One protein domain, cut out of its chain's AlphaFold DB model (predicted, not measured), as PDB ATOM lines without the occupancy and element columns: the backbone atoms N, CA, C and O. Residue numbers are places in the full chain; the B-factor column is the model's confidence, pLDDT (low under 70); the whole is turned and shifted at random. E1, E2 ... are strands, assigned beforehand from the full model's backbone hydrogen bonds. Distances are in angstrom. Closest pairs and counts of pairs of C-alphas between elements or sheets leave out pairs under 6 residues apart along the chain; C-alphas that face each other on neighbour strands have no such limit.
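Overview. This is residues 11 to 90 of the 90 residues of a protein of Streptococcus thermophilus (UniProt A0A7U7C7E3). What is the main picture? The chain is wound in stacked turns that make a sandwich, two parallel sheets face to face with their strands nearly aligned, and each link carries the chain from one sheet to the other. The last turn, E8 and E9, folds back between the turn of E4 and E5 and the turn of E6 and E7. What is it made of? The printed part has 80 residues with nine named strands, E1 to E9, and no named helix, class all strand; the orders are E1 E3 E5 E9 E7 and E2 E4 E8 E6. It is compact, with a radius of gyration of the C-alphas of 11.3 A, and rounded, spanning 28 by 22 by 20 A.

Along the chain. Where do the first strands run? E1 is residues 11 to 13, beginning at C-alpha 11 at (113.325, 68.924, 103.711), and E2 is residues 16 to 19. E3, residues 24 to 32, is 18.8 A long and bends by 92 degrees at residue 27. What follows? E4 is residues 34 to 41, 22.6 A; E5 is residues 44 to 48, 12.6 A; E6 is residues 54 to 61, 22.1 A. E7 is residues 64 to 66, E8 is residues 77 to 84, 22.0 A, and E9 is residues 87 to 89, ending at C-alpha 89 at (128.797, 65.813, 102.589).

Arrangement. How is the five-strand sheet joined? Its edge strands are E1 and E7. E3 is staggered: residues 30 to 32 pair with E1, N 12 and O 30 being 2.8 A apart, and residues 24 to 29 pair with E5, N 45 and O 24 being 2.8 A apart. E5 and E9 have N 88 and O 44 at 2.8 A, and E9 and E7 have N 65 and O 87 at 2.8 A, within hydrogen-bond range. How is the other sheet joined? Between its edge strands E2 and E6 are E4 and E8; N 17 and O 36 of E2 and E4 are 2.9 A apart, N 37 and O 79 of E4 and E8 2.8 A, and N 80 and O 56 of E8 and E6 2.8 A. How do the sheets face each other? The facing parts are 9.4 A centre to centre, their best planes 19 degrees apart; the closest C-alphas of E6 and E7, Asp 58 and Val 64, are 6.7 A apart.

Size, cuts and confidence. How large is it? The two C-alphas farthest apart, those of Met 21 and Lys 74, are 30.5 A apart. Are there cuts or long links? The printed part has no cut and no long link; E7 to E8, with 10 residues between them, is short, and the others are tight. How sure is the model? The mean pLDDT of the printed part is 92.0, and residues 68 to 69 are under 70.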
ATOM      1  N   LEU A  11     113.295  68.943 102.249       91.56
ATOM      2  CA  LEU A  11     113.325  68.924 103.711       91.56
ATOM      3  C   LEU A  11     113.062  67.508 104.229       91.56
ATOM      4  O   LEU A  11     112.009  66.937 103.953       91.56
ATOM      5  N   PHE A  12     113.978  67.002 105.045       93.81
ATOM      6  CA  PHE A  12     113.807  65.794 105.847       93.81
ATOM      7  C   PHE A  12     113.573  66.174 107.310       93.81
ATOM      8  O   PHE A  12     114.151  67.136 107.825       93.81
ATOM      9  N   THR A  13     112.677  65.461 107.989       95.75
ATOM     10  CA  THR A  13     112.386  65.695 109.407       95.75
ATOM     11  C   THR A  13     112.178  64.373 110.120       95.75
ATOM     12  O   THR A  13     111.202  63.680 109.842       95.75
ATOM     13  N   ASN A  14     113.082  64.053 111.046       96.94
ATOM     14  CA  ASN A  14     113.106  62.784 111.778       96.94
ATOM     15  C   ASN A  14     112.981  61.546 110.863       96.94
ATOM     16  O   ASN A  14     112.237  60.614 111.169       96.94
ATOM     17  N   ALA A  15     113.629  61.588 109.697       95.00
ATOM     18  CA  ALA A  15     113.519  60.555 108.676       95.00
ATOM     19  C   ALA A  15     114.486  59.390 108.932       95.00
ATOM     20  O   ALA A  15     115.614  59.608 109.365       95.00
ATOM     21  N   ASP A  16     114.060  58.174 108.593       97.06
ATOM     22  CA  ASP A  16     114.894  56.969 108.574       97.06
ATOM     23  C   ASP A  16     114.816  56.358 107.167       97.06
ATOM     24  O   ASP A  16     113.745  55.924 106.729       97.06
ATOM     25  N   LEU A  17     115.917  56.441 106.416       92.75
ATOM     26  CA  LEU A  17     116.008  56.039 105.015       92.75
ATOM     27  C   LEU A  17     117.026  54.909 104.859       92.75
ATOM     28  O   LEU A  17     118.137  54.997 105.371       92.75
ATOM     29  N   SER A  18     116.667  53.881 104.089       94.94
ATOM     30  CA  SER A  18     117.564  52.779 103.751       94.94
ATOM     31  C   SER A  18     117.631  52.564 102.242       94.94
ATOM     32  O   SER A  18     116.599  52.519 101.565       94.94
ATOM     33  N   ILE A  19     118.849  52.429 101.718       90.56
ATOM     34  CA  ILE A  19     119.143  52.210 100.303       90.56
ATOM     35  C   ILE A  19     119.979  50.941 100.189       90.56
ATOM     36  O   ILE A  19     121.158  50.909 100.529       90.56
ATOM     37  N   ALA A  20     119.357  49.871  99.702       87.56
ATOM     38  CA  ALA A  20     120.037  48.588  99.571       87.56
ATOM     39  C   ALA A  20     121.116  48.617  98.477       87.56
ATOM     40  O   ALA A  20     122.189  48.051  98.652       87.56
ATOM     41  N   MET A  21     120.842  49.252  97.334       87.44
ATOM     42  CA  MET A  21     121.797  49.356  96.232       87.44
ATOM     43  C   MET A  21     121.554  50.624  95.414       87.44
ATOM     44  O   MET A  21     120.404  50.936  95.100       87.44
ATOM     45  N   GLY A  22     122.633  51.285  95.004       80.56
ATOM     46  CA  GLY A  22     122.610  52.448  94.121       80.56
ATOM     47  C   GLY A  22     123.172  53.698  94.784       80.56
ATOM     48  O   GLY A  22     123.308  53.771  96.001       80.56
ATOM     49  N   GLU A  23     123.508  54.677  93.955       87.25
ATOM     50  CA  GLU A  23     124.013  55.971  94.405       87.25
ATOM     51  C   GLU A  23     122.867  56.824  94.970       87.25
ATOM     52  O   GLU A  23     121.761  56.854  94.419       87.25
ATOM     53  N   TYR A  24     123.140  57.546  96.055       89.81
ATOM     54  CA  TYR A  24     122.260  58.578  96.587       89.81
ATOM     55  C   TYR A  24     122.924  59.938  96.446       89.81
ATOM     56  O   TYR A  24     123.882  60.235  97.152       89.81
ATOM     57  N   SER A  25     122.380  60.780  95.570       91.75
ATOM     58  CA  SER A  25     122.826  62.163  95.413       91.75
ATOM     59  C   SER A  25     121.671  63.128  95.664       91.75
ATOM     60  O   SER A  25     120.558  62.937  95.159       91.75
ATOM     61  N   GLY A  26     121.916  64.173  96.453       90.38
ATOM     62  CA  GLY A  26     120.908  65.171  96.781       90.38
ATOM     63  C   GLY A  26     121.492  66.560  96.993       90.38
ATOM     64  O   GLY A  26     122.449  66.742  97.736       90.38
ATOM     65  N   ASN A  27     120.862  67.557  96.368       91.81
ATOM     66  CA  ASN A  27     121.286  68.955  96.410       91.81
ATOM     67  C   ASN A  27     120.298  69.836  97.183       91.81
ATOM     68  O   ASN A  27     119.086  69.622  97.117       91.81
ATOM     69  N   ASN A  28     120.810  70.877  97.849       91.19
ATOM     70  CA  ASN A  28     120.028  71.814  98.664       91.19
ATOM     71  C   ASN A  28     119.165  71.115  99.734       91.19
ATOM     72  O   ASN A  28     118.004  71.490  99.951       91.19
ATOM     73  N   LEU A  29     119.718  70.094 100.393       92.06
ATOM     74  CA  LEU A  29     119.004  69.323 101.407       92.06
ATOM     75  C   LEU A  29     118.998  70.044 102.762       92.06
ATOM     76  O   LEU A  29     119.994  70.639 103.172       92.06
ATOM     77  N   ILE A  30     117.872  69.979 103.471       93.31
ATOM     78  CA  ILE A  30     117.750  70.411 104.868       93.31
ATOM     79  C   ILE A  30     117.326  69.206 105.700       93.31
ATOM     80  O   ILE A  30     116.353  68.533 105.362       93.31
ATOM     81  N   PHE A  31     118.022  68.968 106.809       93.69
ATOM     82  CA  PHE A  31     117.708  67.906 107.759       93.69
ATOM     83  C   PHE A  31     117.384  68.521 109.120       93.69
ATOM     84  O   PHE A  31     118.261  69.069 109.788       93.69
ATOM     85  N   ASN A  32     116.124  68.406 109.531       94.94
ATOM     86  CA  ASN A  32     115.645  68.865 110.832       94.94
ATOM     87  C   ASN A  32     115.409  67.679 111.770       94.94
ATOM     88  O   ASN A  32     114.947  66.619 111.336       94.94
ATOM     89  N   GLY A  33     115.674  67.854 113.062       96.38
ATOM     90  CA  GLY A  33     115.559  66.753 114.018       96.38
ATOM     91  C   GLY A  33     116.599  65.660 113.760       96.38
ATOM     92  O   GLY A  33     117.704  65.936 113.289       96.38
ATOM     93  N   HIS A  34     116.246  64.407 114.036       96.81
ATOM     94  CA  HIS A  34     117.181  63.281 113.991       96.81
ATOM     95  C   HIS A  34     116.959  62.402 112.766       96.81
ATOM     96  O   HIS A  34     115.999  61.640 112.716       96.81
ATOM     97  N   ASN A  35     117.843  62.509 111.779       97.06
ATOM     98  CA  ASN A  35     117.714  61.804 110.510       97.06
ATOM     99  C   ASN A  35     118.780  60.717 110.376       97.06
ATOM    100  O   ASN A  35     119.913  60.896 110.831       97.06
ATOM    101  N   LYS A  36     118.412  59.619 109.719       97.44
ATOM    102  CA  LYS A  36     119.274  58.476 109.440       97.44
ATOM    103  C   LYS A  36     119.214  58.098 107.962       97.44
ATOM    104  O   LYS A  36     118.137  58.091 107.366       97.44
ATOM    105  N   LEU A  37     120.375  57.788 107.401       96.38
ATOM    106  CA  LEU A  37     120.550  57.227 106.072       96.38
ATOM    107  C   LEU A  37     121.471  56.008 106.168       96.38
ATOM    108  O   LEU A  37     122.658  56.157 106.440       96.38
ATOM    109  N   ASP A  38     120.925  54.824 105.929       96.50
ATOM    110  CA  ASP A  38     121.694  53.585 105.829       96.50
ATOM    111  C   ASP A  38     121.821  53.169 104.363       96.50
ATOM    112  O   ASP A  38     120.818  53.021 103.659       96.50
ATOM    113  N   VAL A  39     123.044  52.945 103.897       94.75
ATOM    114  CA  VAL A  39     123.342  52.530 102.525       94.75
ATOM    115  C   VAL A  39     124.125  51.226 102.552       94.75
ATOM    116  O   VAL A  39     125.170  51.126 103.176       94.75
ATOM    117  N   THR A  40     123.636  50.188 101.882       93.69
ATOM    118  CA  THR A  40     124.378  48.919 101.822       93.69
ATOM    119  C   THR A  40     125.422  48.959 100.705       93.69
ATOM    120  O   THR A  40     126.576  48.614 100.927       93.69
ATOM    121  N   THR A  41     125.073  49.414  99.497       92.81
ATOM    122  CA  THR A  41     126.067  49.576  98.419       92.81
ATOM    123  C   THR A  41     125.786  50.806  97.562       92.81
ATOM    124  O   THR A  41     124.698  50.893  96.986       92.81
ATOM    125  N   GLY A  42     126.775  51.677  97.381       89.81
ATOM    126  CA  GLY A  42     126.713  52.839  96.494       89.81
ATOM    127  C   GLY A  42     127.303  54.100  97.118       89.81
ATOM    128  O   GLY A  42     127.521  54.171  98.326       89.81
ATOM    129  N   GLU A  43     127.562  55.095  96.274       93.25
ATOM    130  CA  GLU A  43     128.092  56.392  96.699       93.25
ATOM    131  C   GLU A  43     126.993  57.259  97.329       93.25
ATOM    132  O   GLU A  43     125.836  57.231  96.898       93.25
ATOM    133  N   VAL A  44     127.362  58.054  98.333       95.38
ATOM    134  CA  VAL A  44     126.488  59.046  98.968       95.38
ATOM    135  C   VAL A  44     127.070  60.433  98.755       95.38
ATOM    136  O   VAL A  44     128.142  60.734  99.264       95.38
ATOM    137  N   GLU A  45     126.332  61.300  98.071       95.75
ATOM    138  CA  GLU A  45     126.691  62.699  97.840       95.75
ATOM    139  C   GLU A  45     125.569  63.619  98.338       95.75
ATOM    140  O   GLU A  45     124.448  63.622  97.824       95.75
ATOM    141  N   ILE A  46     125.846  64.413  99.368       93.81
ATOM    142  CA  ILE A  46     124.864  65.313  99.976       93.81
ATOM    143  C   ILE A  46     125.409  66.733  99.977       93.81
ATOM    144  O   ILE A  46     126.361  67.022 100.691       93.81
ATOM    145  N   ALA A  47     124.729  67.637  99.276       92.69
ATOM    146  CA  ALA A  47     124.954  69.069  99.412       92.69
ATOM    147  C   ALA A  47     123.891  69.688 100.331       92.69
ATOM    148  O   ALA A  47     122.688  69.740 100.011       92.69
ATOM    149  N   LEU A  48     124.335  70.150 101.496       92.50
ATOM    150  CA  LEU A  48     123.508  70.773 102.518       92.50
ATOM    151  C   LEU A  48     123.157  72.208 102.125       92.50
ATOM    152  O   LEU A  48     123.983  73.001 101.684       92.50
ATOM    153  N   LYS A  49     121.897  72.583 102.350       90.56
ATOM    154  CA  LYS A  49     121.473  73.984 102.280       90.56
ATOM    155  C   LYS A  49     121.682  74.724 103.602       90.56
ATOM    156  O   LYS A  49     121.912  75.933 103.594       90.56
ATOM    157  N   ASP A  50     121.541  74.023 104.724       85.69
ATOM    158  CA  ASP A  50     121.772  74.556 106.067       85.69
ATOM    159  C   ASP A  50     122.838  73.720 106.773       85.69
ATOM    160  O   ASP A  50     122.711  72.505 106.913       85.69
ATOM    161  N   TYR A  51     123.877  74.404 107.238       86.00
ATOM    162  CA  TYR A  51     125.020  73.817 107.927       86.00
ATOM    163  C   TYR A  51     124.819  73.724 109.444       86.00
ATOM    164  O   TYR A  51     125.730  73.304 110.149       86.00
ATOM    165  N   THR A  52     123.663  74.123 109.984       91.50
ATOM    166  CA  THR A  52     123.325  74.011 111.416       91.50
ATOM    167  C   THR A  52     122.862  72.597 111.763       91.50
ATOM    168  O   THR A  52     121.716  72.352 112.150       91.50
ATOM    169  N   ILE A  53     123.779  71.652 111.603       92.25
ATOM    170  CA  ILE A  53     123.553  70.221 111.742       92.25
ATOM    171  C   ILE A  53     124.793  69.557 112.328       92.25
ATOM    172  O   ILE A  53     125.911  70.017 112.134       92.25
ATOM    173  N   ASN A  54     124.600  68.467 113.057       93.50
ATOM    174  CA  ASN A  54     125.671  67.553 113.419       93.50
ATOM    175  C   ASN A  54     125.642  66.329 112.491       93.50
ATOM    176  O   ASN A  54     124.724  65.509 112.577       93.50
ATOM    177  N   VAL A  55     126.651  66.205 111.628       93.88
ATOM    178  CA  VAL A  55     126.807  65.073 110.705       93.88
ATOM    179  C   VAL A  55     127.666  64.002 111.366       93.88
ATOM    180  O   VAL A  55     128.759  64.283 111.850       93.88
ATOM    181  N   GLN A  56     127.161  62.774 111.398       94.75
ATOM    182  CA  GLN A  56     127.897  61.586 111.820       94.75
ATOM    183  C   GLN A  56     127.900  60.634 110.633       94.75
ATOM    184  O   GLN A  56     126.849  60.106 110.287       94.75
ATOM    185  N   ALA A  57     129.045  60.459 109.989       94.81
ATOM    186  CA  ALA A  57     129.172  59.609 108.816       94.81
ATOM    187  C   ALA A  57     130.206  58.515 109.079       94.81
ATOM    188  O   ALA A  57     131.279  58.800 109.611       94.81
ATOM    189  N   ASP A  58     129.859  57.285 108.718       96.31
ATOM    190  CA  ASP A  58     130.717  56.110 108.833       96.31
ATOM    191  C   ASP A  58     130.554  55.251 107.575       96.31
ATOM    192  O   ASP A  58     129.438  54.858 107.233       96.31
ATOM    193  N   SER A  59     131.652  54.989 106.869       95.75
ATOM    194  CA  SER A  59     131.674  54.035 105.758       95.75
ATOM    195  C   SER A  59     132.598  52.879 106.113       95.75
ATOM    196  O   SER A  59     133.758  53.092 106.468       95.75
ATOM    197  N   HIS A  60     132.092  51.649 106.024       95.81
ATOM    198  CA  HIS A  60     132.871  50.449 106.316       95.81
ATOM    199  C   HIS A  60     133.920  50.170 105.230       95.81
ATOM    200  O   HIS A  60     135.037  49.750 105.536       95.81
ATOM    201  N   SER A  61     133.573  50.410 103.963       92.38
ATOM    202  CA  SER A  61     134.458  50.233 102.811       92.38
ATOM    203  C   SER A  61     134.279  51.375 101.811       92.38
ATOM    204  O   SER A  61     133.732  51.191 100.719       92.38
ATOM    205  N   GLY A  62     134.785  52.543 102.188       94.00
ATOM    206  CA  GLY A  62     134.853  53.751 101.374       94.00
ATOM    207  C   GLY A  62     135.425  54.909 102.185       94.00
ATOM    208  O   GLY A  62     135.638  54.791 103.392       94.00
ATOM    209  N   ASP A  63     135.677  56.023 101.514       96.50
ATOM    210  CA  ASP A  63     136.134  57.245 102.157       96.50
ATOM    211  C   ASP A  63     134.948  58.040 102.715       96.50
ATOM    212  O   ASP A  63     133.841  58.018 102.176       96.50
ATOM    213  N   VAL A  64     135.187  58.763 103.808       96.25
ATOM    214  CA  VAL A  64     134.232  59.718 104.372       96.25
ATOM    215  C   VAL A  64     134.845  61.106 104.296       96.25
ATOM    216  O   VAL A  64     135.855  61.376 104.947       96.25
ATOM    217  N   ASP A  65     134.208  61.987 103.530       95.50
ATOM    218  CA  ASP A  65     134.559  63.397 103.429       95.50
ATOM    219  C   ASP A  65     133.370  64.272 103.842       95.50
ATOM    220  O   ASP A  65     132.307  64.255 103.224       95.50
ATOM    221  N   VAL A  66     133.535  65.034 104.922       92.19
ATOM    222  CA  VAL A  66     132.530  65.983 105.413       92.19
ATOM    223  C   VAL A  66     133.169  67.365 105.403       92.19
ATOM    224  O   VAL A  66     133.917  67.735 106.313       92.19
ATOM    225  N   THR A  67     132.886  68.126 104.351       82.50
ATOM    226  CA  THR A  67     133.459  69.451 104.114       82.50
ATOM    227  C   THR A  67     132.556  70.568 104.661       82.50
ATOM    228  O   THR A  67     131.473  70.333 105.195       82.50
ATOM    229  N   ASN A  68     133.036  71.815 104.623       68.19
ATOM    230  CA  ASN A  68     132.300  73.025 105.033       68.19
ATOM    231  C   ASN A  68     131.912  73.179 106.519       68.19
ATOM    232  O   ASN A  68     131.153  74.087 106.857       68.19
ATOM    233  N   ASN A  69     132.536  72.418 107.429       65.38
ATOM    234  CA  ASN A  69     132.437  72.597 108.888       65.38
ATOM    235  C   ASN A  69     130.983  72.766 109.385       65.38
ATOM    236  O   ASN A  69     130.616  73.863 109.832       65.38
ATOM    237  N   PRO A  70     130.152  71.706 109.340       70.94
ATOM    238  CA  PRO A  70     128.832  71.727 109.957       70.94
ATOM    239  C   PRO A  70     128.897  72.308 111.378       70.94
ATOM    240  O   PRO A  70     129.733  71.942 112.207       70.94
ATOM    241  N   LYS A  71     128.027  73.277 111.660       77.31
ATOM    242  CA  LYS A  71     127.883  73.862 112.989       77.31
ATOM    243  C   LYS A  71     127.191  72.826 113.859       77.31
ATOM    244  O   LYS A  71     125.974  72.690 113.770       77.31
ATOM    245  N   ASN A  72     127.971  72.149 114.704       79.81
ATOM    246  CA  ASN A  72     127.500  71.139 115.654       79.81
ATOM    247  C   ASN A  72     126.197  71.563 116.347       79.81
ATOM    248  O   ASN A  72     126.198  72.327 117.317       79.81
ATOM    249  N   SER A  73     125.085  71.047 115.828       88.62
ATOM    250  CA  SER A  73     123.748  71.239 116.370       88.62
ATOM    251  C   SER A  73     123.420  70.094 117.319       88.62
ATOM    252  O   SER A  73     123.791  68.947 117.077       88.62
ATOM    253  N   LYS A  74     122.714  70.399 118.410       86.88
ATOM    254  CA  LYS A  74     122.139  69.371 119.293       86.88
ATOM    255  C   LYS A  74     120.741  68.945 118.852       86.88
ATOM    256  O   LYS A  74     120.307  67.856 119.208       86.88
ATOM    257  N   ASP A  75     120.075  69.798 118.077       92.69
ATOM    258  CA  ASP A  75     118.674  69.632 117.694       92.69
ATOM    259  C   ASP A  75     118.533  68.982 116.313       92.69
ATOM    260  O   ASP A  75     117.515  68.359 116.028       92.69
ATOM    261  N   ASN A  76     119.562  69.106 115.465       95.00
ATOM    262  CA  ASN A  76     119.580  68.552 114.115       95.00
ATOM    263  C   ASN A  76     120.770  67.609 113.949       95.00
ATOM    264  O   ASN A  76     121.924  68.037 114.033       95.00
ATOM    265  N   THR A  77     120.493  66.339 113.671       95.25
ATOM    266  CA  THR A  77     121.510  65.324 113.395       95.25
ATOM    267  C   THR A  77     121.216  64.619 112.079       95.25
ATOM    268  O   THR A  77     120.064  64.296 111.784       95.25
ATOM    269  N   LEU A  78     122.268  64.340 111.315       95.69
ATOM    270  CA  LEU A  78     122.233  63.410 110.192       95.69
ATOM    271  C   LEU A  78     123.258  62.315 110.463       95.69
ATOM    272  O   LEU A  78     124.454  62.593 110.532       95.69
ATOM    273  N   THR A  79     122.775  61.093 110.636       96.81
ATOM    274  CA  THR A  79     123.611  59.901 110.744       96.81
ATOM    275  C   THR A  79     123.593  59.174 109.410       96.81
ATOM    276  O   THR A  79     122.521  58.824 108.925       96.81
ATOM    277  N   ILE A  80     124.762  58.953 108.822       96.94
ATOM    278  CA  ILE A  80     124.933  58.223 107.568       96.94
ATOM    279  C   ILE A  80     125.799  57.006 107.859       96.94
ATOM    280  O   ILE A  80     126.887  57.153 108.417       96.94
ATOM    281  N   THR A  81     125.327  55.824 107.483       96.94
ATOM    282  CA  THR A  81     126.147  54.613 107.475       96.94
ATOM    283  C   THR A  81     126.188  54.036 106.070       96.94
ATOM    284  O   THR A  81     125.167  54.023 105.382       96.94
ATOM    285  N   SER A  82     127.367  53.605 105.625       95.69
ATOM    286  CA  SER A  82     127.538  52.903 104.354       95.69
ATOM    287  C   SER A  82     128.351  51.626 104.544       95.69
ATOM    288  O   SER A  82     129.414  51.674 105.161       95.69
ATOM    289  N   ASP A  83     127.898  50.484 104.016       95.94
ATOM    290  CA  ASP A  83     128.725  49.267 104.036       95.94
ATOM    291  C   ASP A  83     129.794  49.312 102.927       95.94
ATOM    292  O   ASP A  83     130.962  49.012 103.179       95.94
ATOM    293  N   LEU A  84     129.422  49.695 101.698       95.06
ATOM    294  CA  LEU A  84     130.316  49.780 100.535       95.06
ATOM    295  C   LEU A  84     130.048  51.062  99.724       95.06
ATOM    296  O   LEU A  84     128.981  51.186  99.119       95.06
ATOM    297  N   GLY A  85     131.033  51.958  99.628       94.50
ATOM    298  CA  GLY A  85     130.954  53.213  98.861       94.50
ATOM    299  C   GLY A  85     131.364  54.436  99.681       94.50
ATOM    300  O   GLY A  85     131.380  54.384 100.916       94.50
ATOM    301  N   ASN A  86     131.725  55.534  99.017       96.44
ATOM    302  CA  ASN A  86     132.148  56.748  99.714       96.44
ATOM    303  C   ASN A  86     130.946  57.561 100.200       96.44
ATOM    304  O   ASN A  86     129.833  57.466  99.677       96.44
ATOM    305  N   ILE A  87     131.192  58.381 101.218       96.94
ATOM    306  CA  ILE A  87     130.247  59.369 101.725       96.94
ATOM    307  C   ILE A  87     130.891  60.743 101.588       96.94
ATOM    308  O   ILE A  87     131.909  61.020 102.216       96.94
ATOM    309  N   THR A  88     130.256  61.620 100.822       95.88
ATOM    310  CA  THR A  88     130.615  63.028 100.696       95.88
ATOM    311  C   THR A  88     129.457  63.899 101.168       95.88
ATOM    312  O   THR A  88     128.325  63.769 100.698       95.88
ATOM    313  N   VAL A  89     129.739  64.797 102.109       94.19
ATOM    314  CA  VAL A  89     128.797  65.813 102.589       94.19
ATOM    315  C   VAL A  89     129.445  67.188 102.461       94.19
ATOM    316  O   VAL A  89     130.534  67.406 102.991       94.19
ATOM    317  N   GLU A  90     128.780  68.114 101.773       91.62
ATOM    318  CA  GLU A  90     129.275  69.467 101.475       91.62
ATOM    319  C   GLU A  90     128.276  70.588 101.762       91.62
ATOM    320  O   GLU A  90     127.066  70.324 101.946       91.62
TER     321      GLU A  90